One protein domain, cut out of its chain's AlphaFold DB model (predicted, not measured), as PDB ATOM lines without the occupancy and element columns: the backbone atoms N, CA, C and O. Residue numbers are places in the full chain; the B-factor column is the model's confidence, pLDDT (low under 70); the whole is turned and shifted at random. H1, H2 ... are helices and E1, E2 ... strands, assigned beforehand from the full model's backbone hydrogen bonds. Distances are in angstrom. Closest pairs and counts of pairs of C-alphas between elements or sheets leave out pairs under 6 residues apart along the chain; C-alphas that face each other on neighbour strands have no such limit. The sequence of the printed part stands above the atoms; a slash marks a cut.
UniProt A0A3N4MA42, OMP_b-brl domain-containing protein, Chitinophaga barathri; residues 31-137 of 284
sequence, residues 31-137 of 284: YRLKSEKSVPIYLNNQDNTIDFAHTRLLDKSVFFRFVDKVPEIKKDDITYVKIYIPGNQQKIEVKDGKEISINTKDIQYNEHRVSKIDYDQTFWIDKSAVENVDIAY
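This is residues 31 to 137 of the 284 residues of the protein "OMP_b-brl domain-containing protein" of Chitinophaga barathri (UniProt A0A3N4MA42). One sheet of five strands, strongly twisted and curled like part of a barrel, makes the body, with the short helix H1 on it and the small strand pair E1 and E7, which holds the first and last residues of the printed part. The long link between E5 and E6 runs far out from this body, its residues 93 to 99 stick out free, and this loop makes much of the longest axis. The 107 printed residues have seven named strands and one named helix in the order E1 E2 E3 E4 E5 E6 H1 E7; the sheet runs E3 E2 E6 E5 E4, antiparallel throughout. The class is mostly strand, though just 44 residues are in named elements. The whole is only just compact, close to loose, with a radius of gyration of the C-alphas of 15.2 A, and elongated, spanning 50 by 30 by 29 A.

E1, residues 31 to 33, begins at C-alpha 31 (157.530, 177.460, 101.157). E2 is residues 39 to 44, 15.8 A long. E3, residues 50 to 58, is also 15.8 A long and bends by 100 degrees at residue 53. E4 is residues 73 to 75. E5, residues 78 to 85, is 21.3 A long and starts at C-alpha 78 (139.056, 186.133, 97.560). E6, residues 121 to 126, is 16.7 A long. H1 is residues 127 to 130, and E7, residues 133 to 137, is 12.9 A long and ends at C-alpha 137 (164.629, 173.743, 104.203).

E2 and E3 form a hairpin, with N 41 and O 56 2.8 A apart, within hydrogen-bond range; E3 is an edge strand. E2 and E6 are antiparallel at 130 degrees, with N 42 and O 124 at 2.8 A. E4, E5 and E6 form a meander, each strand the antiparallel neighbour of the one before. N 83 and O 123 of E5 and E6 are 2.8 A apart, and N 80 and O 73 of E5 and E4 2.8 A. The pairing is staggered: E5 pairs with E4 over residues 78 to 80 and with E6 over residues 80 to 85. H1 is on the sheet at a height of 6.8 A, over none of its strands, but only just: 2 of its C-alphas fall on E2. H1 is too short for any O i to N i+4 pair. E1 and E7 are antiparallel, with N 134 and O 32 at 2.8 A.

The C-alphas farthest apart, those of Asp 77 and Asp 96, are 51.7 A apart. The printed part has no cut. The links E3 to E4 and E5 to E6 are long, with 14 and 35 residues. The mean pLDDT of the printed part is 83.1; residues 88 to 111 are under 70.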
ATOM      1  N   TYR A  31     158.657 178.337 101.434       93.12
ATOM      2  CA  TYR A  31     157.530 177.460 101.157       93.12
ATOM      3  C   TYR A  31     157.525 177.084  99.677       93.12
ATOM      4  O   TYR A  31     158.095 177.795  98.844       93.12
ATOM      5  N   ARG A  32     156.895 175.955  99.354       92.44
ATOM      6  CA  ARG A  32     156.623 175.483  97.990       92.44
ATOM      7  C   ARG A  32     155.189 175.000  97.894       92.44
ATOM      8  O   ARG A  32     154.650 174.490  98.868       92.44
ATOM      9  N   LEU A  33     154.587 175.102  96.715       92.31
ATOM     10  CA  LEU A  33     153.289 174.477  96.474       92.31
ATOM     11  C   LEU A  33     153.408 172.950  96.581       92.31
ATOM     12  O   LEU A  33     154.350 172.365  96.047       92.31
ATOM     13  N   LYS A  34     152.437 172.306  97.235       89.31
ATOM     14  CA  LYS A  34     152.354 170.838  97.307       89.31
ATOM     15  C   LYS A  34     151.816 170.221  96.013       89.31
ATOM     16  O   LYS A  34     152.123 169.077  95.687       89.31
ATOM     17  N   SER A  35     150.974 170.961  95.291       85.38
ATOM     18  CA  SER A  35     150.331 170.502  94.058       85.38
ATOM     19  C   SER A  35     151.232 170.671  92.835       85.38
ATOM     20  O   SER A  35     151.969 171.647  92.723       85.38
ATOM     21  N   GLU A  36     151.100 169.758  91.869       85.06
ATOM     22  CA  GLU A  36     151.658 169.918  90.516       85.06
ATOM     23  C   GLU A  36     150.980 171.052  89.736       85.06
ATOM     24  O   GLU A  36     151.532 171.555  88.758       85.06
ATOM     25  N   LYS A  37     149.766 171.443  90.145       90.56
ATOM     26  CA  LYS A  37     149.034 172.533  89.506       90.56
ATOM     27  C   LYS A  37     149.676 173.862  89.875       90.56
ATOM     28  O   LYS A  37     149.784 174.194  91.054       90.56
ATOM     29  N   SER A  38     150.056 174.627  88.857       92.81
ATOM     30  CA  SER A  38     150.512 175.996  89.050       92.81
ATOM     31  C   SER A  38     149.374 176.890  89.540       92.81
ATOM     32  O   SER A  38     148.216 176.696  89.171       92.81
ATOM     33  N   VAL A  39     149.719 177.883  90.352       94.75
ATOM     34  CA  VAL A  39     148.780 178.830  90.959       94.75
ATOM     35  C   VAL A  39     149.058 180.230  90.417       94.75
ATOM     36  O   VAL A  39     150.227 180.619  90.348       94.75
ATOM     37  N   PRO A  40     148.025 181.007  90.046       96.06
ATOM     38  CA  PRO A  40     148.215 182.391  89.648       96.06
ATOM     39  C   PRO A  40     148.692 183.247  90.827       96.06
ATOM     40  O   PRO A  40     148.125 183.213  91.919       96.06
ATOM     41  N   ILE A  41     149.724 184.039  90.578       96.81
ATOM     42  CA  ILE A  41     150.228 185.081  91.464       96.81
ATOM     43  C   ILE A  41     150.248 186.403  90.702       96.81
ATOM     44  O   ILE A  41     150.451 186.431  89.488       96.81
ATOM     45  N   TYR A  42     150.054 187.495  91.419       96.50
ATOM     46  CA  TYR A  42     149.836 188.819  90.848       96.50
ATOM     47  C   TYR A  42     150.933 189.758  91.313       96.50
ATOM     48  O   TYR A  42     151.326 189.716  92.480       96.50
ATOM     49  N   LEU A  43     151.455 190.590  90.417       95.56
ATOM     50  CA  LEU A  43     152.518 191.518  90.782       95.56
ATOM     51  C   LEU A  43     152.035 192.492  91.871       95.56
ATOM     52  O   LEU A  43     150.880 192.918  91.897       95.56
ATOM     53  N   ASN A  44     152.925 192.824  92.802       95.00
ATOM     54  CA  ASN A  44     152.666 193.865  93.785       95.00
ATOM     55  C   ASN A  44     153.081 195.237  93.236       95.00
ATOM     56  O   ASN A  44     154.266 195.463  92.984       95.00
ATOM     57  N   ASN A  45     152.135 196.169  93.159       94.38
ATOM     58  CA  ASN A  45     152.401 197.558  92.789       94.38
ATOM     59  C   ASN A  45     153.220 198.303  93.858       94.38
ATOM     60  O   ASN A  45     153.330 197.877  95.013       94.38
ATOM     61  N   GLN A  46     153.786 199.454  93.482       92.44
ATOM     62  CA  GLN A  46     154.574 200.302  94.389       92.44
ATOM     63  C   GLN A  46     153.764 200.807  95.596       92.44
ATOM     64  O   GLN A  46     154.315 200.978  96.679       92.44
ATOM     65  N   ASP A  47     152.455 200.982  95.425       94.38
ATOM     66  CA  ASP A  47     151.498 201.382  96.461       94.38
ATOM     67  C   ASP A  47     150.966 200.198  97.294       94.38
ATOM     68  O   ASP A  47     150.022 200.353  98.067       94.38
ATOM     69  N   ASN A  48     151.575 199.014  97.155       93.50
ATOM     70  CA  ASN A  48     151.181 197.782  97.834       93.50
ATOM     71  C   ASN A  48     149.775 197.271  97.450       93.50
ATOM     72  O   ASN A  48     149.128 196.591  98.246       93.50
ATOM     73  N   THR A  49     149.304 197.577  96.238       95.50
ATOM     74  CA  THR A  49     148.069 197.012  95.666       95.50
ATOM     75  C   THR A  49     148.344 195.811  94.749       95.50
ATOM     76  O   THR A  49     149.493 195.519  94.398       95.50
ATOM     77  N   ILE A  50     147.280 195.083  94.392       96.88
ATOM     78  CA  ILE A  50     147.338 193.902  93.517       96.88
ATOM     79  C   ILE A  50     147.211 194.325  92.050       96.88
ATOM     80  O   ILE A  50     146.202 194.918  91.664       96.88
ATOM     81  N   ASP A  51     148.181 193.945  91.220       95.88
ATOM     82  CA  ASP A  51     148.121 194.110  89.770       95.88
ATOM     83  C   ASP A  51     147.583 192.847  89.077       95.88
ATOM     84  O   ASP A  51     148.303 191.876  88.837       95.88
ATOM     85  N   PHE A  52     146.296 192.872  88.726       94.69
ATOM     86  CA  PHE A  52     145.634 191.764  88.028       94.69
ATOM     87  C   PHE A  52     146.011 191.652  86.543       94.69
ATOM     88  O   PHE A  52     145.774 190.607  85.941       94.69
ATOM     89  N   ALA A  53     146.600 192.694  85.944       93.50
ATOM     90  CA  ALA A  53     147.035 192.650  84.549       93.50
ATOM     91  C   ALA A  53     148.341 191.855  84.392       93.50
ATOM     92  O   ALA A  53     148.553 191.203  83.369       93.50
ATOM     93  N   HIS A  54     149.192 191.847  85.423       92.25
ATOM     94  CA  HIS A  54     150.477 191.148  85.417       92.25
ATOM     95  C   HIS A  54     150.437 189.884  86.279       92.25
ATOM     96  O   HIS A  54     150.885 189.855  87.427       92.25
ATOM     97  N   THR A  55     149.923 188.810  85.680       94.62
ATOM     98  CA  THR A  55     149.849 187.491  86.320       94.62
ATOM     99  C   THR A  55     151.075 186.631  85.986       94.62
ATOM    100  O   THR A  55     151.611 186.663  84.871       94.62
ATOM    101  N   ARG A  56     151.521 185.836  86.962       94.56
ATOM    102  CA  ARG A  56     152.454 184.712  86.808       94.56
ATOM    103  C   ARG A  56     151.827 183.437  87.363       94.56
ATOM    104  O   ARG A  56     150.887 183.481  88.137       94.56
ATOM    105  N   LEU A  57     152.377 182.295  86.995       94.81
ATOM    106  CA  LEU A  57     152.012 180.960  87.416       94.81
ATOM    107  C   LEU A  57     153.167 180.460  88.269       94.81
ATOM    108  O   LEU A  57     154.255 180.164  87.769       94.81
ATOM    109  N   LEU A  58     152.924 180.410  89.571       94.38
ATOM    110  CA  LEU A  58     153.819 179.813  90.542       94.38
ATOM    111  C   LEU A  58     153.667 178.299  90.465       94.38
ATOM    112  O   LEU A  58     152.560 177.788  90.609       94.38
ATOM    113  N   ASP A  59     154.755 177.574  90.239       92.25
ATOM    114  CA  ASP A  59     154.763 176.113  90.297       92.25
ATOM    115  C   ASP A  59     155.522 175.600  91.530       92.25
ATOM    116  O   ASP A  59     156.184 176.355  92.247       92.25
ATOM    117  N   LYS A  60     155.427 174.292  91.788       90.94
ATOM    118  CA  LYS A  60     156.048 173.635  92.949       90.94
ATOM    119  C   LYS A  60     157.577 173.758  93.021       90.94
ATOM    120  O   LYS A  60     158.162 173.490  94.070       90.94
ATOM    121  N   SER A  61     158.256 174.085  91.919       87.56
ATOM    122  CA  SER A  61     159.720 174.158  91.882       87.56
ATOM    123  C   SER A  61     160.249 175.446  92.519       87.56
ATOM    124  O   SER A  61     161.358 175.454  93.075       87.56
ATOM    125  N   VAL A  62     159.427 176.497  92.516       89.94
ATOM    126  CA  VAL A  62     159.758 177.840  92.988       89.94
ATOM    127  C   VAL A  62     159.517 177.955  94.489       89.94
ATOM    128  O   VAL A  62     158.445 177.635  94.998       89.94
ATOM    129  N   PHE A  63     160.531 178.432  95.211       91.19
ATOM    130  CA  PHE A  63     160.386 178.773  96.622       91.19
ATOM    131  C   PHE A  63     159.835 180.186  96.776       91.19
ATOM    132  O   PHE A  63     160.196 181.077  96.012       91.19
ATOM    133  N   PHE A  64     159.067 180.412  97.832       93.69
ATOM    134  CA  PHE A  64     158.659 181.750  98.245       93.69
ATOM    135  C   PHE A  64     158.661 181.888  99.769       93.69
ATOM    136  O   PHE A  64     158.805 180.912 100.501       93.69
ATOM    137  N   ARG A  65     158.535 183.113 100.270       94.25
ATOM    138  CA  ARG A  65     158.383 183.440 101.693       94.25
ATOM    139  C   ARG A  65     157.150 184.304 101.867       94.25
ATOM    140  O   ARG A  65     156.866 185.113 100.991       94.25
ATOM    141  N   PHE A  66     156.446 184.168 102.983       94.12
ATOM    142  CA  PHE A  66     155.443 185.162 103.348       94.12
ATOM    143  C   PHE A  66     156.135 186.468 103.728       94.12
ATOM    144  O   PHE A  66     157.211 186.456 104.330       94.12
ATOM    145  N   VAL A  67     155.539 187.590 103.338       93.50
ATOM    146  CA  VAL A  67     155.998 188.904 103.785       93.50
ATOM    147  C   VAL A  67     155.278 189.219 105.089       93.50
ATOM    148  O   VAL A  67     154.090 189.540 105.089       93.50
ATOM    149  N   ASP A  68     155.996 189.091 106.205       87.38
ATOM    150  CA  ASP A  68     155.440 189.325 107.537       87.38
ATOM    151  C   ASP A  68     154.886 190.751 107.680       87.38
ATOM    152  O   ASP A  68     155.419 191.707 107.114       87.38
ATOM    153  N   LYS A  69     153.854 190.906 108.521       85.69
ATOM    154  CA  LYS A  69     153.263 192.202 108.921       85.69
ATOM    155  C   LYS A  69     152.594 193.003 107.795       85.69
ATOM    156  O   LYS A  69     152.263 194.167 108.008       85.69
ATOM    157  N   VAL A  70     152.366 192.404 106.628       86.25
ATOM    158  CA  VAL A  70     151.560 193.022 105.568       86.25
ATOM    159  C   VAL A  70     150.102 192.580 105.733       86.25
ATOM    160  O   VAL A  70     149.860 191.378 105.860       86.25
ATOM    161  N   PRO A  71     149.130 193.512 105.756       89.38
ATOM    162  CA  PRO A  71     147.722 193.157 105.880       89.38
ATOM    163  C   PRO A  71     147.235 192.361 104.665       89.38
ATOM    164  O   PRO A  71     147.666 192.591 103.534       89.38
ATOM    165  N   GLU A  72     146.311 191.436 104.913       95.62
ATOM    166  CA  GLU A  72     145.611 190.692 103.864       95.62
ATOM    167  C   GLU A  72     144.708 191.635 103.061       95.62
ATOM    168  O   GLU A  72     144.066 192.526 103.624       95.62
ATOM    169  N   ILE A  73     144.623 191.422 101.747       96.38
ATOM    170  CA  ILE A  73     143.726 192.183 100.868       96.38
ATOM    171  C   ILE A  73     142.560 191.282 100.479       96.38
ATOM    172  O   ILE A  73     142.770 190.171 100.001       96.38
ATOM    173  N   LYS A  74     141.326 191.760 100.655       97.56
ATOM    174  CA  LYS A  74     140.122 191.075 100.169       97.56
ATOM    175  C   LYS A  74     139.609 191.746  98.906       97.56
ATOM    176  O   LYS A  74     139.445 192.964  98.888       97.56
ATOM    177  N   LYS A  75     139.328 190.953  97.875       96.88
ATOM    178  CA  LYS A  75     138.706 191.408  96.632       96.88
ATOM    179  C   LYS A  75     137.864 190.279  96.048       96.88
ATOM    180  O   LYS A  75     138.364 189.167  95.937       96.88
ATOM    181  N   ASP A  76     136.616 190.574  95.688       95.69
ATOM    182  CA  ASP A  76     135.695 189.619  95.053       95.69
ATOM    183  C   ASP A  76     135.589 188.287  95.829       95.69
ATOM    184  O   ASP A  76     135.728 187.208  95.265       95.69
ATOM    185  N   ASP A  77     135.429 188.379  97.156       96.62
ATOM    186  CA  ASP A  77     135.404 187.260  98.117       96.62
ATOM    187  C   ASP A  77     136.692 186.420  98.224       96.62
ATOM    188  O   ASP A  77     136.783 185.515  99.058       96.62
ATOM    189  N   ILE A  78     137.740 186.762  97.473       97.12
ATOM    190  CA  ILE A  78     139.056 186.133  97.560       97.12
ATOM    191  C   ILE A  78     139.941 186.946  98.503       97.12
ATOM    192  O   ILE A  78     140.015 188.177  98.442       97.12
ATOM    193  N   THR A  79     140.628 186.246  99.405       97.56
ATOM    194  CA  THR A  79     141.627 186.846 100.295       97.56
ATOM    195  C   THR A  79     143.012 186.586  99.731       97.56
ATOM    196  O   THR A  79     143.351 185.446  99.435       97.56
ATOM    197  N   TYR A  80     143.826 187.627  99.615       97.62
ATOM    198  CA  TYR A  80     145.181 187.559  99.093       97.62
ATOM    199  C   TYR A  80     146.201 187.820 100.193       97.62
ATOM    200  O   TYR A  80     146.045 188.727 101.015       97.62
ATOM    201  N   VAL A  81     147.280 187.044 100.161       97.00
ATOM    202  CA  VAL A  81     148.449 187.216 101.023       97.00
ATOM    203  C   VAL A  81     149.665 187.580 100.187       97.00
ATOM    204  O   VAL A  81     149.788 187.175  99.028       97.00
ATOM    205  N   LYS A  82     150.574 188.352 100.779       97.06
ATOM    206  CA  LYS A  82     151.789 188.788 100.098       97.06
ATOM    207  C   LYS A  82     152.911 187.775 100.288       97.06
ATOM    208  O   LYS A  82     153.225 187.367 101.408       97.06
ATOM    209  N   ILE A  83     153.549 187.414  99.186       96.94
ATOM    210  CA  ILE A  83     154.710 186.531  99.137       96.94
ATOM    211  C   ILE A  83     155.896 187.228  98.473       96.94
ATOM    212  O   ILE A  83     155.742 188.181  97.715       96.94
ATOM    213  N   TYR A  84     157.094 186.740  98.754       95.38
ATOM    214  CA  TYR A  84     158.357 187.163  98.165       95.38
ATOM    215  C   TYR A  84     159.051 185.945  97.561       95.38
ATOM    216  O   TYR A  84     159.165 184.916  98.231       95.38
ATOM    217  N   ILE A  85     159.511 186.047  96.315       94.12
ATOM    218  CA  ILE A  85     160.245 184.972  95.638       94.12
ATOM    219  C   ILE A  85     161.745 185.276  95.767       94.12
ATOM    220  O   ILE A  85     162.251 186.122  95.033       94.12
ATOM    221  N   PRO A  86     162.476 184.631  96.698       89.62
ATOM    222  CA  PRO A  86     163.879 184.948  96.944       89.62
ATOM    223  C   PRO A  86     164.755 184.551  95.758       89.62
ATOM    224  O   PRO A  86     164.810 183.375  95.387       89.62
ATOM    225  N   GLY A  87     165.473 185.519  95.201       83.56
ATOM    226  CA  GLY A  87     166.495 185.322  94.190       83.56
ATOM    227  C   GLY A  87     167.865 185.072  94.786       83.56
ATOM    228  O   GLY A  87     168.217 185.547  95.860       83.56
ATOM    229  N   ASN A  88     168.673 184.327  94.042       63.47
ATOM    230  CA  ASN A  88     170.112 184.517  94.084       63.47
ATOM    231  C   ASN A  88     170.445 185.287  92.815       63.47
ATOM    232  O   ASN A  88     171.016 184.715  91.882       63.47
ATOM    233  N   GLN A  89     169.971 186.534  92.705       54.41
ATOM    234  CA  GLN A  89     170.522 187.396  91.677       54.41
ATOM    235  C   GLN A  89     172.026 187.404  91.934       54.41
ATOM    236  O   GLN A  89     172.498 187.908  92.954       54.41
ATOM    237  N   GLN A  90     172.780 186.759  91.036       48.38
ATOM    238  CA  GLN A  90     174.178 187.109  90.869       48.38
ATOM    239  C   GLN A  90     174.127 188.615  90.718       48.38
ATOM    240  O   GLN A  90     173.551 189.091  89.738       48.38
ATOM    241  N   LYS A  91     174.586 189.341  91.747       48.66
ATOM    242  CA  LYS A  91     174.732 190.788  91.672       48.66
ATOM    243  C   LYS A  91     175.341 191.033  90.308       48.66
ATOM    244  O   LYS A  91     176.403 190.478  90.026       48.66
ATOM    245  N   ILE A  92     174.615 191.737  89.449       52.50
ATOM    246  CA  ILE A  92     175.148 192.151  88.165       52.50
ATOM    247  C   ILE A  92     176.328 193.032  88.554       52.50
ATOM    248  O   ILE A  92     176.151 194.153  89.025       52.50
ATOM    249  N   GLU A  93     177.528 192.458  88.531       46.69
ATOM    250  CA  GLU A  93     178.739 193.195  88.831       46.69
ATOM    251  C   GLU A  93     178.904 194.168  87.675       46.69
ATOM    252  O   GLU A  93     179.218 193.787  86.547       46.69
ATOM    253  N   VAL A  94     178.616 195.435  87.954       50.75
ATOM    254  CA  VAL A  94     178.895 196.527  87.034       50.75
ATOM    255  C   VAL A  94     180.411 196.677  86.993       50.75
ATOM    256  O   VAL A  94     181.006 197.389  87.799       50.75
ATOM    257  N   LYS A  95     181.056 195.951  86.080       47.28
ATOM    258  CA  LYS A  95     182.473 196.133  85.780       47.28
ATOM    259  C   LYS A  95     182.599 197.289  84.787       47.28
ATOM    260  O   LYS A  95     181.986 197.270  83.724       47.28
ATOM    261  N   ASP A  96     183.359 198.314  85.163       65.81
ATOM    262  CA  ASP A  96     183.714 199.460  84.310       65.81
ATOM    263  C   ASP A  96     182.535 200.323  83.816       65.81
ATOM    264  O   ASP A  96     182.562 200.858  82.707       65.81
ATOM    265  N   GLY A  97     181.471 200.460  84.618       59.31
ATOM    266  CA  GLY A  97     180.330 201.330  84.286       59.31
ATOM    267  C   GLY A  97     179.504 200.871  83.078       59.31
ATOM    268  O   GLY A  97     178.579 201.567  82.666       59.31
ATOM    269  N   LYS A  98     179.807 199.696  82.518       50.19
ATOM    270  CA  LYS A  98     178.969 199.025  81.530       50.19
ATOM    271  C   LYS A  98     178.169 197.958  82.250       50.19
ATOM    272  O   LYS A  98     178.701 196.918  82.629       50.19
ATOM    273  N   GLU A  99     176.877 198.215  82.428       50.88
ATOM    274  CA  GLU A  99     175.936 197.137  82.702       50.88
ATOM    275  C   GLU A  99     176.089 196.102  81.587       50.88
ATOM    276  O   GLU A  99     175.769 196.360  80.425       50.88
ATOM    277  N   ILE A 100     176.604 194.921  81.928       52.44
ATOM    278  CA  ILE A 100     176.426 193.752  81.077       52.44
ATOM    279  C   ILE A 100     174.953 193.393  81.238       52.44
ATOM    280  O   ILE A 100     174.579 192.574  82.076       52.44
ATOM    281  N   SER A 101     174.103 194.085  80.480       46.78
ATOM    282  CA  SER A 101     172.701 193.735  80.356       46.78
ATOM    283  C   SER A 101     172.676 192.300  79.855       46.78
ATOM    284  O   SER A 101     173.066 192.027  78.715       46.78
ATOM    285  N   ILE A 102     172.240 191.366  80.698       51.09
ATOM    286  CA  ILE A 102     171.742 190.095  80.187       51.09
ATOM    287  C   ILE A 102     170.686 190.510  79.169       51.09
ATOM    288  O   ILE A 102     169.770 191.250  79.523       51.09
ATOM    289  N   ASN A 103     170.894 190.155  77.904       44.06
ATOM    290  CA  ASN A 103     170.040 190.576  76.805       44.06
ATOM    291  C   ASN A 103     168.646 189.973  77.038       44.06
ATOM    292  O   ASN A 103     168.348 188.858  76.625       44.06
ATOM    293  N   THR A 104     167.804 190.685  77.788       49.91
ATOM    294  CA  THR A 104     166.450 190.278  78.186       49.91
ATOM    295  C   THR A 104     165.499 190.239  76.998       49.91
ATOM    296  O   THR A 104     164.393 189.723  77.125       49.91
ATOM    297  N   LYS A 105     165.938 190.728  75.829       43.41
ATOM    298  CA  LYS A 105     165.169 190.721  74.583       43.41
ATOM    299  C   LYS A 105     164.882 189.325  74.024       43.41
ATOM    300  O   LYS A 105     163.946 189.212  73.243       43.41
ATOM    301  N   ASP A 106     165.593 188.285  74.466       41.50
ATOM    302  CA  ASP A 106     165.351 186.907  74.007       41.50
ATOM    303  C   ASP A 106     164.562 186.039  75.000       41.50
ATOM    304  O   ASP A 106     164.298 184.868  74.726       41.50
ATOM    305  N   ILE A 107     164.111 186.593  76.133       49.66
ATOM    306  CA  ILE A 107     163.096 185.918  76.947       49.66
ATOM    307  C   ILE A 107     161.742 186.283  76.342       49.66
ATOM    308  O   ILE A 107     161.056 187.193  76.803       49.66
ATOM    309  N   GLN A 108     161.363 185.592  75.264       44.28
ATOM    310  CA  GLN A 108     159.964 185.589  74.854       44.28
ATOM    311  C   GLN A 108     159.135 185.157  76.071       44.28
ATOM    312  O   GLN A 108     159.315 184.053  76.585       44.28
ATOM    313  N   TYR A 109     158.242 186.040  76.528       48.12
ATOM    314  CA  TYR A 109     157.238 185.823  77.579       48.12
ATOM    315  C   TYR A 109     156.181 184.786  77.151       48.12
ATOM    316  O   TYR A 109     154.983 184.975  77.333       48.12
ATOM    317  N   ASN A 110     156.602 183.686  76.531       47.03
ATOM    318  CA  ASN A 110     155.695 182.679  75.999       47.03
ATOM    319  C   ASN A 110     155.129 181.763  77.079       47.03
ATOM    320  O   ASN A 110     154.225 180.981  76.801       47.03
ATOM    321  N   GLU A 111     155.575 181.902  78.324       58.31
ATOM    322  CA  GLU A 111     154.976 181.194  79.439       58.31
ATOM    323  C   GLU A 111     154.722 182.176  80.571       58.31
ATOM    324  O   GLU A 111     155.633 182.843  81.055       58.31
ATOM    325  N   HIS A 112     153.469 182.241  81.026       84.69
ATOM    326  CA  HIS A 112     153.049 183.012  82.192       84.69
ATOM    327  C   HIS A 112     153.659 182.446  83.485       84.69
ATOM    328  O   HIS A 112     153.041 182.567  84.520       84.69
ATOM    329  N   ARG A 113     154.810 181.767  83.479       90.81
ATOM    330  CA  ARG A 113     155.433 181.142  84.655       90.81
ATOM    331  C   ARG A 113     156.418 182.090  85.324       90.81
ATOM    332  O   ARG A 113     156.958 182.987  84.684       90.81
ATOM    333  N   VAL A 114     156.676 181.865  86.610       90.94
ATOM    334  CA  VAL A 114     157.762 182.556  87.319       90.94
ATOM    335  C   VAL A 114     159.097 182.265  86.628       90.94
ATOM    336  O   VAL A 114     159.456 181.115  86.378       90.94
ATOM    337  N   SER A 115     159.851 183.320  86.351       88.56
ATOM    338  CA  SER A 115     161.112 183.296  85.615       88.56
ATOM    339  C   SER A 115     162.213 184.050  86.370       88.56
ATOM    340  O   SER A 115     161.985 184.597  87.447       88.56
ATOM    341  N   LYS A 116     163.434 184.098  85.814       85.62
ATOM    342  CA  LYS A 116     164.592 184.758  86.454       85.62
ATOM    343  C   LYS A 116     164.345 186.227  86.821       85.62
ATOM    344  O   LYS A 116     164.887 186.681  87.819       85.62
ATOM    345  N   ILE A 117     163.543 186.944  86.033       86.44
ATOM    346  CA  ILE A 117     163.236 188.358  86.285       86.44
ATOM    347  C   ILE A 117     162.292 188.554  87.474       86.44
ATOM    348  O   ILE A 117     162.320 189.613  88.082       86.44
ATOM    349  N   ASP A 118     161.491 187.543  87.819       91.44
ATOM    350  CA  ASP A 118     160.491 187.597  88.891       91.44
ATOM    351  C   ASP A 118     161.109 187.313  90.276       91.44
ATOM    352  O   ASP A 118     160.460 187.474  91.309       91.44
ATOM    353  N   TYR A 119     162.375 186.888  90.320       90.38
ATOM    354  CA  TYR A 119     163.115 186.719  91.565       90.38
ATOM    355  C   TYR A 119     163.475 188.069  92.185       90.38
ATOM    356  O   TYR A 119     163.740 189.043  91.487       90.38
ATOM    357  N   ASP A 120     163.523 188.089  93.514       91.00
ATOM    358  CA  ASP A 120     163.663 189.288  94.339       91.00
ATOM    359  C   ASP A 120     162.486 190.266  94.227       91.00
ATOM    360  O   ASP A 120     162.583 191.423  94.633       91.00
ATOM    361  N   GLN A 121     161.337 189.778  93.752       93.50
ATOM    362  CA  GLN A 121     160.088 190.526  93.711       93.50
ATOM    363  C   GLN A 121     159.048 189.966  94.684       93.50
ATOM    364  O   GLN A 121     159.123 188.825  95.156       93.50
ATOM    365  N   THR A 122     158.055 190.800  94.985       96.31
ATOM    366  CA  THR A 122     156.898 190.422  95.797       96.31
ATOM    367  C   THR A 122     155.647 190.285  94.948       96.31
ATOM    368  O   THR A 122     155.414 191.096  94.053       96.31
ATOM    369  N   PHE A 123     154.815 189.318  95.302       97.31
ATOM    370  CA  PHE A 123     153.569 189.002  94.622       97.31
ATOM    371  C   PHE A 123     152.440 188.836  95.630       97.31
ATOM    372  O   PHE A 123     152.672 188.598  96.814       97.31
ATOM    373  N   TRP A 124     151.217 188.911  95.137       97.75
ATOM    374  CA  TRP A 124     150.013 188.513  95.842       97.75
ATOM    375  C   TRP A 124     149.575 187.139  95.353       97.75
ATOM    376  O   TRP A 124     149.587 186.865  94.155       97.75
ATOM    377  N   ILE A 125     149.185 186.274  96.278       97.25
ATOM    378  CA  ILE A 125     148.676 184.933  95.996       97.25
ATOM    379  C   ILE A 125     147.369 184.736  96.758       97.25
ATOM    380  O   ILE A 125     147.210 185.256  97.864       97.25
ATOM    381  N   ASP A 126     146.434 184.007  96.158       97.12
ATOM    382  CA  ASP A 126     145.213 183.582  96.841       97.12
ATOM    383  C   ASP A 126     145.580 182.803  98.115       97.12
ATOM    384  O   ASP A 126     146.372 181.856  98.083       97.12
ATOM    385  N   LYS A 127     145.009 183.210  99.248       95.94
ATOM    386  CA  LYS A 127     145.250 182.603 100.554       95.94
ATOM    387  C   LYS A 127     144.915 181.111 100.555       95.94
ATOM    388  O   LYS A 127     145.663 180.325 101.128       95.94
ATOM    389  N   SER A 128     143.858 180.700  99.858       94.88
ATOM    390  CA  SER A 128     143.465 179.288  99.763       94.88
ATOM    391  C   SER A 128     144.533 178.429  99.076       94.88
ATOM    392  O   SER A 128     144.723 177.261  99.413       94.88
ATOM    393  N   ALA A 129     145.305 179.012  98.155       93.06
ATOM    394  CA  ALA A 129     146.382 178.301  97.482       93.06
ATOM    395  C   ALA A 129     147.596 178.069  98.391       93.06
ATOM    396  O   ALA A 129     148.338 177.103  98.189       93.06
ATOM    397  N   VAL A 130     147.797 178.921  99.403       89.19
ATOM    398  CA  VAL A 130     148.901 178.767 100.357       89.19
ATOM    399  C   VAL A 130     148.562 177.890 101.559       89.19
ATOM    400  O   VAL A 130     149.464 177.507 102.295       89.19
ATOM    401  N   GLU A 131     147.301 177.499 101.739       88.56
ATOM    402  CA  GLU A 131     146.918 176.478 102.728       88.56
ATOM    403  C   GLU A 131     147.482 175.090 102.369       88.56
ATOM    404  O   GLU A 131     147.576 174.208 103.221       88.56
ATOM    405  N   ASN A 132     147.909 174.895 101.115       86.25
ATOM    406  CA  ASN A 132     148.431 173.635 100.594       86.25
ATOM    407  C   ASN A 132     149.906 173.737 100.164       86.25
ATOM    408  O   ASN A 132     150.280 173.393  99.035       86.25
ATOM    409  N   VAL A 133     150.746 174.245 101.066       90.44
ATOM    410  CA  VAL A 133     152.189 174.417 100.847       90.44
ATOM    411  C   VAL A 133     153.000 173.475 101.725       90.44
ATOM    412  O   VAL A 133     152.618 173.166 102.852       90.44
ATOM    413  N   ASP A 134     154.156 173.059 101.221       90.00
ATOM    414  CA  ASP A 134     155.176 172.363 101.994       90.00
ATOM    415  C   ASP A 134     156.256 173.352 102.450       90.00
ATOM    416  O   ASP A 134     156.667 174.257 101.714       90.00
ATOM    417  N   ILE A 135     156.754 173.151 103.671       87.00
ATOM    418  CA  ILE A 135     157.911 173.884 104.187       87.00
ATOM    419  C   ILE A 135     159.165 173.379 103.477       87.00
ATOM    420  O   ILE A 135     159.420 172.177 103.390       87.00
ATOM    421  N   ALA A 136     159.977 174.316 103.012       84.81
ATOM    422  CA  ALA A 136     161.266 174.048 102.418       84.81
ATOM    423  C   ALA A 136     162.411 174.422 103.355       84.81
ATOM    424  O   ALA A 136     162.455 175.522 103.906       84.81
ATOM    425  N   TYR A 137     163.407 173.550 103.432       82.12
ATOM    426  CA  TYR A 137     164.629 173.743 104.203       82.12
ATOM    427  C   TYR A 137     165.864 173.804 103.298       82.12
ATOM    428  O   TYR A 137     165.855 173.372 102.143       82.12
TER     429      TYR A 137